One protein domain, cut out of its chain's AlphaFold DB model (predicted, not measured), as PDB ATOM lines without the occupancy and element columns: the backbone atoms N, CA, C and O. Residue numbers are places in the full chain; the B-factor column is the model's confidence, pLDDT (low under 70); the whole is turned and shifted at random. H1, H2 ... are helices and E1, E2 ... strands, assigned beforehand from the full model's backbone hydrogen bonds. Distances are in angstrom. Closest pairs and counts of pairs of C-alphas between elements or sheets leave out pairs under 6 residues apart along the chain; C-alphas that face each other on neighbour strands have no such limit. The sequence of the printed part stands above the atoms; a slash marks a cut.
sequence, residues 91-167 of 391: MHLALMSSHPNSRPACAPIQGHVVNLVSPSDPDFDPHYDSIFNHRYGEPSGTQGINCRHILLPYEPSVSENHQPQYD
ATOM      1  N   MET A  91      42.802  41.617  -6.708       93.69
ATOM      2  CA  MET A  91      42.796  40.598  -7.757       93.69
ATOM      3  C   MET A  91      44.211  40.358  -8.293       93.69
ATOM      4  O   MET A  91      44.797  41.223  -8.953       93.69
ATOM      5  N   HIS A  92      44.730  39.144  -8.100       94.44
ATOM      6  CA  HIS A  92      46.105  38.769  -8.475       94.44
ATOM      7  C   HIS A  92      46.193  37.918  -9.752       94.44
ATOM      8  O   HIS A  92      47.284  37.703 -10.288       94.44
ATOM      9  N   LEU A  93      45.049  37.473 -10.281       95.81
ATOM     10  CA  LEU A  93      44.951  36.600 -11.448       95.81
ATOM     11  C   LEU A  93      44.373  37.338 -12.655       95.81
ATOM     12  O   LEU A  93      43.360  38.034 -12.567       95.81
ATOM     13  N   ALA A  94      45.005  37.154 -13.814       95.75
ATOM     14  CA  ALA A  94      44.514  37.692 -15.076       95.75
ATOM     15  C   ALA A  94      44.381  36.616 -16.147       95.75
ATOM     16  O   ALA A  94      45.307  35.850 -16.396       95.75
ATOM     17  N   LEU A  95      43.275  36.642 -16.881       95.75
ATOM     18  CA  LEU A  95      43.112  35.901 -18.121       95.75
ATOM     19  C   LEU A  95      43.743  36.686 -19.276       95.75
ATOM     20  O   LEU A  95      43.345  37.813 -19.590       95.75
ATOM     21  N   MET A  96      44.734  36.094 -19.939       95.38
ATOM     22  CA  MET A  96      45.408  36.725 -21.071       95.38
ATOM     23  C   MET A  96      44.636  36.476 -22.372       95.38
ATOM     24  O   MET A  96      44.373  35.337 -22.741       95.38
ATOM     25  N   SER A  97      44.309  37.536 -23.116       95.31
ATOM     26  CA  SER A  97      43.602  37.416 -24.404       95.31
ATOM     27  C   SER A  97      44.368  36.544 -25.409       95.31
ATOM     28  O   SER A  97      45.581  36.709 -25.515       95.31
ATOM     29  N   SER A  98      43.699  35.748 -26.234       94.06
ATOM     30  CA  SER A  98      44.363  34.896 -27.232       94.06
ATOM     31  C   SER A  98      44.492  35.524 -28.616       94.06
ATOM     32  O   SER A  98      43.567  36.171 -29.106       94.06
ATOM     33  N   HIS A  99      45.619  35.279 -29.296       92.12
ATOM     34  CA  HIS A  99      45.859  35.727 -30.672       92.12
ATOM     35  C   HIS A  99      46.489  34.618 -31.538       92.12
ATOM     36  O   HIS A  99      47.451  33.971 -31.134       92.12
ATOM     37  N   PRO A 100      46.075  34.460 -32.806       91.81
ATOM     38  CA  PRO A 100      46.591  33.397 -33.679       91.81
ATOM     39  C   PRO A 100      48.054  33.594 -34.128       91.81
ATOM     40  O   PRO A 100      48.583  32.775 -34.872       91.81
ATOM     41  N   ASN A 101      48.703  34.706 -33.764       92.94
ATOM     42  CA  ASN A 101      50.026  35.120 -34.250       92.94
ATOM     43  C   ASN A 101      50.898  35.744 -33.149       92.94
ATOM     44  O   ASN A 101      51.446  36.846 -33.293       92.94
ATOM     45  N   SER A 102      51.008  35.023 -32.039       93.31
ATOM     46  CA  SER A 102      51.743  35.431 -30.844       93.31
ATOM     47  C   SER A 102      53.251  35.196 -30.953       93.31
ATOM     48  O   SER A 102      53.744  34.375 -31.721       93.31
ATOM     49  N   ARG A 103      54.020  35.981 -30.196       93.75
ATOM     50  CA  ARG A 103      55.482  35.830 -30.094       93.75
ATOM     51  C   ARG A 103      55.853  34.673 -29.156       93.75
ATOM     52  O   ARG A 103      55.028  34.338 -28.311       93.75
ATOM     53  N   PRO A 104      57.102  34.173 -29.188       94.81
ATOM     54  CA  PRO A 104      57.525  33.054 -28.344       94.81
ATOM     55  C   PRO A 104      57.253  33.232 -26.848       94.81
ATOM     56  O   PRO A 104      56.804  32.301 -26.207       94.81
ATOM     57  N   ALA A 105      57.436  34.441 -26.309       95.06
ATOM     58  CA  ALA A 105      57.169  34.722 -24.896       95.06
ATOM     59  C   ALA A 105      55.671  34.827 -24.535       95.06
ATOM     60  O   ALA A 105      55.331  34.845 -23.368       95.06
ATOM     61  N   CYS A 106      54.763  34.979 -25.504       95.31
ATOM     62  CA  CYS A 106      53.319  35.074 -25.232       95.31
ATOM     63  C   CYS A 106      52.561  33.816 -25.651       95.31
ATOM     64  O   CYS A 106      51.481  33.567 -25.136       95.31
ATOM     65  N   ALA A 107      53.089  33.063 -26.617       95.75
ATOM     66  CA  ALA A 107      52.398  31.930 -27.211       95.75
ATOM     67  C   ALA A 107      52.038  30.813 -26.209       95.75
ATOM     68  O   ALA A 107      50.946  30.280 -26.366       95.75
ATOM     69  N   PRO A 108      52.860  30.500 -25.183       95.12
ATOM     70  CA  PRO A 108      52.508  29.488 -24.184       95.12
ATOM     71  C   PRO A 108      51.412  29.922 -23.201       95.12
ATOM     72  O   PRO A 108      50.641  29.086 -22.757       95.12
ATOM     73  N   ILE A 109      51.334  31.216 -22.867       95.06
ATOM     74  CA  ILE A 109      50.441  31.731 -21.806       95.06
ATOM     75  C   ILE A 109      49.179  32.424 -22.307       95.06
ATOM     76  O   ILE A 109      48.268  32.701 -21.532       95.06
ATOM     77  N   GLN A 110      49.106  32.760 -23.592       95.06
ATOM     78  CA  GLN A 110      47.887  33.337 -24.151       95.06
ATOM     79  C   GLN A 110      46.706  32.379 -23.960       95.06
ATOM     80  O   GLN A 110      46.876  31.165 -24.053       95.06
ATOM     81  N   GLY A 111      45.521  32.915 -23.688       94.69
ATOM     82  CA  GLY A 111      44.324  32.110 -23.447       94.69
ATOM     83  C   GLY A 111      44.291  31.414 -22.099       94.69
ATOM     84  O   GLY A 111      43.278  30.793 -21.786       94.69
ATOM     85  N   HIS A 112      45.348  31.531 -21.301       94.88
ATOM     86  CA  HIS A 112      45.431  30.963 -19.968       94.88
ATOM     87  C   HIS A 112      45.353  32.068 -18.919       94.88
ATOM     88  O   HIS A 112      45.583  33.255 -19.188       94.88
ATOM     89  N   VAL A 113      44.984  31.649 -17.716       96.06
ATOM     90  CA  VAL A 113      45.051  32.481 -16.522       96.06
ATOM     91  C   VAL A 113      46.503  32.508 -16.061       96.06
ATOM     92  O   VAL A 113      47.180  31.480 -16.072       96.06
ATOM     93  N   VAL A 114      46.988  33.691 -15.707       95.94
ATOM     94  CA  VAL A 114      48.351  33.916 -15.236       95.94
ATOM     95  C   VAL A 114      48.345  34.687 -13.925       95.94
ATOM     96  O   VAL A 114      47.550  35.614 -13.741       95.94
ATOM     97  N   ASN A 115      49.287  34.344 -13.051       96.06
ATOM     98  CA  ASN A 115      49.597  35.123 -11.862       96.06
ATOM     99  C   ASN A 115      50.273  36.437 -12.261       96.06
ATOM    100  O   ASN A 115      51.254  36.448 -13.014       96.06
ATOM    101  N   LEU A 116      49.758  37.546 -11.730       94.06
ATOM    102  CA  LEU A 116      50.351  38.880 -11.856       94.06
ATOM    103  C   LEU A 116      51.377  39.182 -10.762       94.06
ATOM    104  O   LEU A 116      52.071  40.196 -10.846       94.06
ATOM    105  N   VAL A 117      51.471  38.308  -9.761       92.50
ATOM    106  CA  VAL A 117      52.434  38.368  -8.662       92.50
ATOM    107  C   VAL A 117      53.599  37.394  -8.876       92.50
ATOM    108  O   VAL A 117      53.558  36.490  -9.721       92.50
ATOM    109  N   SER A 118      54.690  37.636  -8.151       89.44
ATOM    110  CA  SER A 118      55.864  36.761  -8.147       89.44
ATOM    111  C   SER A 118      55.525  35.422  -7.477       89.44
ATOM    112  O   SER A 118      54.745  35.425  -6.532       89.44
ATOM    113  N   PRO A 119      56.161  34.295  -7.854       88.81
ATOM    114  CA  PRO A 119      56.022  33.024  -7.131       88.81
ATOM    115  C   PRO A 119      56.398  33.069  -5.638       88.81
ATOM    116  O   PRO A 119      56.111  32.134  -4.902       88.81
ATOM    117  N   SER A 120      57.094  34.120  -5.200       89.31
ATOM    118  CA  SER A 120      57.467  34.350  -3.799       89.31
ATOM    119  C   SER A 120      56.410  35.106  -2.986       89.31
ATOM    120  O   SER A 120      56.624  35.346  -1.801       89.31
ATOM    121  N   ASP A 121      55.357  35.590  -3.638       91.81
ATOM    122  CA  ASP A 121      54.312  36.411  -3.034       91.81
ATOM    123  C   ASP A 121      53.290  35.521  -2.293       91.81
ATOM    124  O   ASP A 121      52.951  34.459  -2.819       91.81
ATOM    125  N   PRO A 122      52.807  35.897  -1.091       91.38
ATOM    126  CA  PRO A 122      51.756  35.153  -0.393       91.38
ATOM    127  C   PRO A 122      50.477  34.958  -1.215       91.38
ATOM    128  O   PRO A 122      49.823  33.929  -1.061       91.38
ATOM    129  N   ASP A 123      50.165  35.902  -2.106       90.88
ATOM    130  CA  ASP A 123      48.943  35.891  -2.921       90.88
ATOM    131  C   ASP A 123      49.115  35.099  -4.233       90.88
ATOM    132  O   ASP A 123      48.276  35.149  -5.136       90.88
ATOM    133  N   PHE A 124      50.236  34.383  -4.381       94.06
ATOM    134  CA  PHE A 124      50.507  33.537  -5.536       94.06
ATOM    135  C   PHE A 124      49.673  32.253  -5.497       94.06
ATOM    136  O   PHE A 124      49.776  31.462  -4.560       94.06
ATOM    137  N   ASP A 125      48.927  31.992  -6.570       93.12
ATOM    138  CA  ASP A 125      48.192  30.739  -6.741       93.12
ATOM    139  C   ASP A 125      49.045  29.699  -7.501       93.12
ATOM    140  O   ASP A 125      49.319  29.889  -8.693       93.12
ATOM    141  N   PRO A 126      49.434  28.566  -6.880       93.25
ATOM    142  CA  PRO A 126      50.236  27.527  -7.528       93.25
ATOM    143  C   PRO A 126      49.566  26.825  -8.715       93.25
ATOM    144  O   PRO A 126      50.248  26.116  -9.457       93.25
ATOM    145  N   HIS A 127      48.252  26.974  -8.902       92.62
ATOM    146  CA  HIS A 127      47.532  26.374 -10.022       92.62
ATOM    147  C   HIS A 127      47.848  27.053 -11.365       92.62
ATOM    148  O   HIS A 127      47.713  26.427 -12.419       92.62
ATOM    149  N   TYR A 128      48.295  28.314 -11.341       93.75
ATOM    150  CA  TYR A 128      48.522  29.119 -12.541       93.75
ATOM    151  C   TYR A 128      49.993  29.520 -12.707       93.75
ATOM    152  O   TYR A 128      50.721  29.771 -11.749       93.75
ATOM    153  N   ASP A 129      50.450  29.635 -13.954       94.19
ATOM    154  CA  ASP A 129      51.819  30.076 -14.240       94.19
ATOM    155  C   ASP A 129      51.992  31.580 -13.962       94.19
ATOM    156  O   ASP A 129      51.059  32.376 -14.083       94.19
ATOM    157  N   SER A 130      53.206  31.994 -13.605       94.25
ATOM    158  CA  SER A 130      53.529  33.398 -13.366       94.25
ATOM    159  C   SER A 130      53.832  34.133 -14.664       94.25
ATOM    160  O   SER A 130      54.652  33.699 -15.476       94.25
ATOM    161  N   ILE A 131      53.260  35.329 -14.833       94.75
ATOM    162  CA  ILE A 131      53.563  36.197 -15.976       94.75
ATOM    163  C   ILE A 131      55.065  36.547 -16.054       94.75
ATOM    164  O   ILE A 131      55.603  36.761 -17.146       94.75
ATOM    165  N   PHE A 132      55.765  36.552 -14.914       93.50
ATOM    166  CA  PHE A 132      57.197  36.847 -14.820       93.50
ATOM    167  C   PHE A 132      58.080  35.762 -15.450       93.50
ATOM    168  O   PHE A 132      59.108  36.101 -16.043       93.50
ATOM    169  N   ASN A 133      57.637  34.498 -15.464       93.69
ATOM    170  CA  ASN A 133      58.333  33.399 -16.152       93.69
ATOM    171  C   ASN A 133      58.420  33.630 -17.672       93.69
ATOM    172  O   ASN A 133      59.288  33.095 -18.361       93.69
ATOM    173  N   HIS A 134      57.573  34.520 -18.194       94.31
ATOM    174  CA  HIS A 134      57.477  34.877 -19.607       94.31
ATOM    175  C   HIS A 134      58.118  36.232 -19.922       94.31
ATOM    176  O   HIS A 134      57.720  36.936 -20.861       94.31
ATOM    177  N   ARG A 135      59.159  36.583 -19.153       93.44
ATOM    178  CA  ARG A 135      59.993  37.784 -19.330       93.44
ATOM    179  C   ARG A 135      59.194  39.087 -19.246       93.44
ATOM    180  O   ARG A 135      59.481  40.055 -19.957       93.44
ATOM    181  N   TYR A 136      58.142  39.112 -18.433       92.94
ATOM    182  CA  TYR A 136      57.369  40.329 -18.202       92.94
ATOM    183  C   TYR A 136      58.284  41.486 -17.769       92.94
ATOM    184  O   TYR A 136      59.223  41.299 -17.002       92.94
ATOM    185  N   GLY A 137      58.049  42.678 -18.321       88.75
ATOM    186  CA  GLY A 137      58.913  43.850 -18.130       88.75
ATOM    187  C   GLY A 137      60.024  44.001 -19.178       88.75
ATOM    188  O   GLY A 137      60.474  45.122 -19.428       88.75
ATOM    189  N   GLU A 138      60.406  42.934 -19.887       92.00
ATOM    190  CA  GLU A 138      61.369  43.032 -20.985       92.00
ATOM    191  C   GLU A 138      60.724  43.500 -22.304       92.00
ATOM    192  O   GLU A 138      59.584  43.143 -22.617       92.00
ATOM    193  N   PRO A 139      61.465  44.208 -23.184       88.94
ATOM    194  CA  PRO A 139      60.974  44.581 -24.511       88.94
ATOM    195  C   PRO A 139      60.468  43.396 -25.350       88.94
ATOM    196  O   PRO A 139      59.451  43.513 -26.040       88.94
ATOM    197  N   SER A 140      61.170  42.261 -25.295       89.44
ATOM    198  CA  SER A 140      60.829  41.033 -26.024       89.44
ATOM    199  C   SER A 140      59.837  40.131 -25.299       89.44
ATOM    200  O   SER A 140      59.179  39.334 -25.971       89.44
ATOM    201  N   GLY A 141      59.713  40.256 -23.980       93.62
ATOM    202  CA  GLY A 141      58.861  39.412 -23.150       93.62
ATOM    203  C   GLY A 141      57.397  39.820 -23.157       93.62
ATOM    204  O   GLY A 141      57.020  40.777 -23.837       93.62
ATOM    205  N   THR A 142      56.547  39.082 -22.445       93.06
ATOM    206  CA  THR A 142      55.105  39.355 -22.417       93.06
ATOM    207  C   THR A 142      54.795  40.791 -21.978       93.06
ATOM    208  O   THR A 142      55.558  41.417 -21.248       93.06
ATOM    209  N   GLN A 143      53.729  41.376 -22.535       92.56
ATOM    210  CA  GLN A 143      53.395  42.809 -22.391       92.56
ATOM    211  C   GLN A 143      54.492  43.818 -22.827       92.56
ATOM    212  O   GLN A 143      54.338  45.023 -22.651       92.56
ATOM    213  N   GLY A 144      55.569  43.360 -23.480       91.69
ATOM    214  CA  GLY A 144      56.604  44.211 -24.082       91.69
ATOM    215  C   GLY A 144      56.207  44.943 -25.381       91.69
ATOM    216  O   GLY A 144      55.035  45.110 -25.718       91.69
ATOM    217  N   ILE A 145      57.210  45.362 -26.160       90.69
ATOM    218  CA  ILE A 145      57.042  46.196 -27.365       90.69
ATOM    219  C   ILE A 145      56.131  45.521 -28.399       90.69
ATOM    220  O   ILE A 145      56.309  44.350 -28.730       90.69
ATOM    221  N   ASN A 146      55.181  46.282 -28.956       89.94
ATOM    222  CA  ASN A 146      54.175  45.812 -29.919       89.94
ATOM    223  C   ASN A 146      53.313  44.624 -29.434       89.94
ATOM    224  O   ASN A 146      52.655  43.977 -30.257       89.94
ATOM    225  N   CYS A 147      53.276  44.331 -28.128       92.50
ATOM    226  CA  CYS A 147      52.301  43.390 -27.589       92.50
ATOM    227  C   CYS A 147      50.884  43.908 -27.840       92.50
ATOM    228  O   CYS A 147      50.624  45.104 -27.706       92.50
ATOM    229  N   ARG A 148      49.966  43.001 -28.174       90.75
ATOM    230  CA  ARG A 148      48.531  43.293 -28.320       90.75
ATOM    231  C   ARG A 148      47.671  42.536 -27.312       90.75
ATOM    232  O   ARG A 148      46.453  42.609 -27.383       90.75
ATOM    233  N   HIS A 149      48.310  41.790 -26.416       93.56
ATOM    234  CA  HIS A 149      47.604  41.007 -25.422       93.56
ATOM    235  C   HIS A 149      47.020  41.934 -24.366       93.56
ATOM    236  O   HIS A 149      47.703  42.829 -23.863       93.56
ATOM    237  N   ILE A 150      45.766  41.694 -24.037       93.44
ATOM    238  CA  ILE A 150      45.059  42.360 -22.955       93.44
ATOM    239  C   ILE A 150      45.049  41.391 -21.777       93.44
ATOM    240  O   ILE A 150      44.899  40.185 -21.974       93.44
ATOM    241  N   LEU A 151      45.253  41.926 -20.577       93.50
ATOM    242  CA  LEU A 151      45.071  41.197 -19.327       93.50
ATOM    243  C   LEU A 151      43.675  41.536 -18.811       93.50
ATOM    244  O   LEU A 151      43.362  42.710 -18.598       93.50
ATOM    245  N   LEU A 152      42.826  40.520 -18.726       93.44
ATOM    246  CA  LEU A 152      41.463  40.622 -18.228       93.44
ATOM    247  C   LEU A 152      41.461  40.156 -16.769       93.44
ATOM    248  O   LEU A 152      42.059  39.116 -16.505       93.44
ATOM    249  N   PRO A 153      40.813  40.875 -15.839       94.50
ATOM    250  CA  PRO A 153      40.654  40.392 -14.472       94.50
ATOM    251  C   PRO A 153      40.011  39.003 -14.464       94.50
ATOM    252  O   PRO A 153      39.075  38.764 -15.228       94.50
ATOM    253  N   TYR A 154      40.530  38.098 -13.639       94.31
ATOM    254  CA  TYR A 154      40.025  36.737 -13.525       94.31
ATOM    255  C   TYR A 154      39.866  36.364 -12.056       94.31
ATOM    256  O   TYR A 154      40.796  36.514 -11.275       94.31
ATOM    257  N   GLU A 155      38.684  35.872 -11.712       92.88
ATOM    258  CA  GLU A 155      38.346  35.361 -10.388       92.88
ATOM    259  C   GLU A 155      37.918  33.893 -10.543       92.88
ATOM    260  O   GLU A 155      36.875  33.662 -11.166       92.88
ATOM    261  N   PRO A 156      38.675  32.904 -10.027       90.88
ATOM    262  CA  PRO A 156      38.413  31.478 -10.251       90.88
ATOM    263  C   PRO A 156      36.992  31.024  -9.903       90.88
ATOM    264  O   PRO A 156      36.462  30.116 -10.536       90.88
ATOM    265  N   SER A 157      36.364  31.668  -8.917       87.81
ATOM    266  CA  SER A 157      35.029  31.319  -8.427       87.81
ATOM    267  C   SER A 157      33.871  31.853  -9.281       87.81
ATOM    268  O   SER A 157      32.757  31.342  -9.175       87.81
ATOM    269  N   VAL A 158      34.107  32.868 -10.119       90.62
ATOM    270  CA  VAL A 158      33.048  33.563 -10.883       90.62
ATOM    271  C   VAL A 158      33.334  33.595 -12.387       90.62
ATOM    272  O   VAL A 158      32.419  33.704 -13.200       90.62
ATOM    273  N   SER A 159      34.605  33.540 -12.781       91.12
ATOM    274  CA  SER A 159      35.037  33.810 -14.150       91.12
ATOM    275  C   SER A 159      35.159  32.539 -14.984       91.12
ATOM    276  O   SER A 159      35.928  31.631 -14.670       91.12
ATOM    277  N   GLU A 160      34.492  32.530 -16.134       90.00
ATOM    278  CA  GLU A 160      34.639  31.483 -17.144       90.00
ATOM    279  C   GLU A 160      35.613  31.906 -18.253       90.00
ATOM    280  O   GLU A 160      35.613  33.045 -18.735       90.00
ATOM    281  N   ASN A 161      36.468  30.975 -18.683       91.75
ATOM    282  CA  ASN A 161      37.419  31.221 -19.760       91.75
ATOM    283  C   ASN A 161      36.835  30.815 -21.121       91.75
ATOM    284  O   ASN A 161      36.787  29.636 -21.463       91.75
ATOM    285  N   HIS A 162      36.474  31.808 -21.934       90.62
ATOM    286  CA  HIS A 162      36.027  31.610 -23.320       90.62
ATOM    287  C   HIS A 162      37.082  32.005 -24.367       90.62
ATOM    288  O   HIS A 162      36.751  32.205 -25.540       90.62
ATOM    289  N   GLN A 163      38.349  32.178 -23.974       92.81
ATOM    290  CA  GLN A 163      39.402  32.518 -24.928       92.81
ATOM    291  C   GLN A 163      39.681  31.337 -25.867       92.81
ATOM    292  O   GLN A 163      39.793  30.195 -25.414       92.81
ATOM    293  N   PRO A 164      39.843  31.587 -27.179       91.56
ATOM    294  CA  PRO A 164      40.245  30.537 -28.101       91.56
ATOM    295  C   PRO A 164      41.650  30.050 -27.744       91.56
ATOM    296  O   PRO A 164      42.546  30.855 -27.492       91.56
ATOM    297  N   GLN A 165      41.856  28.738 -27.755       91.69
ATOM    298  CA  GLN A 165      43.173  28.152 -27.533       91.69
ATOM    299  C   GLN A 165      43.881  27.955 -28.870       91.69
ATOM    300  O   GLN A 165      43.285  27.491 -29.844       91.69
ATOM    301  N   TYR A 166      45.154  28.338 -28.917       91.81
ATOM    302  CA  TYR A 166      46.005  28.182 -30.091       91.81
ATOM    303  C   TYR A 166      47.230  27.368 -29.711       91.81
ATOM    304  O   TYR A 166      47.816  27.603 -28.656       91.81
ATOM    305  N   ASP A 167      47.653  26.478 -30.604       94.31
ATOM    306  CA  ASP A 167      48.934  25.800 -30.462       94.31
ATOM    307  C   ASP A 167      50.079  26.839 -30.418       94.31
ATOM    308  O   ASP A 167      50.166  27.694 -31.318       94.31
TER     309      ASP A 167
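Overview. This is residues 91 to 167 of the 391 residues of the protein "Minor capsid protein" of Limosilactobacillus fermentum (UniProt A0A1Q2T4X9). With little regular structure, long loops surround a small sheet of three strands, grazed by one short helix. The printed part has 77 residues, 14 of them in named elements, E1, E2, H1 and E3 along the chain; the class is mixed. The sheet, E2 - E1 - E3, is antiparallel. The whole is compact, radius of gyration of the C-alphas 11.8 A, spanning 30 by 27 by 17 A.

Arrangement. E1, residues 93 to 96, and E2, residues 113 to 115, form an antiparallel hairpin; N 94 and O 114, 3.0 A apart, are within hydrogen-bond range. H1, residues 131 to 134, only grazes the sheet; its closest C-alpha pair with E2 is Val 114 and Ile 131, 5.7 A. H1 is too short for an O i to N i+4 pair; its one O i to N i+3 pair is within range. E3, residues 151 to 153, is antiparallel to E1, with N 95 and O 152 at 2.8 A, within hydrogen-bond range. E2, H1 and E3 form a split strand-helix-strand unit, E1 between its two strands, with a right-handed crossover.

Along the chain. E1 spans 9.6 A from C-alpha 93 at (44.951, 36.600, -11.448), E2 7.0 A, H1 5.5 A, and E3 6.6 A to C-alpha 153 at (40.654, 40.392, -14.472).

Size, cuts and confidence. The farthest C-alphas, Asn 101 and Pro 122, are 33.9 A apart. The three links are long. The printed part has no cut, and no printed residue is under 70 in pLDDT.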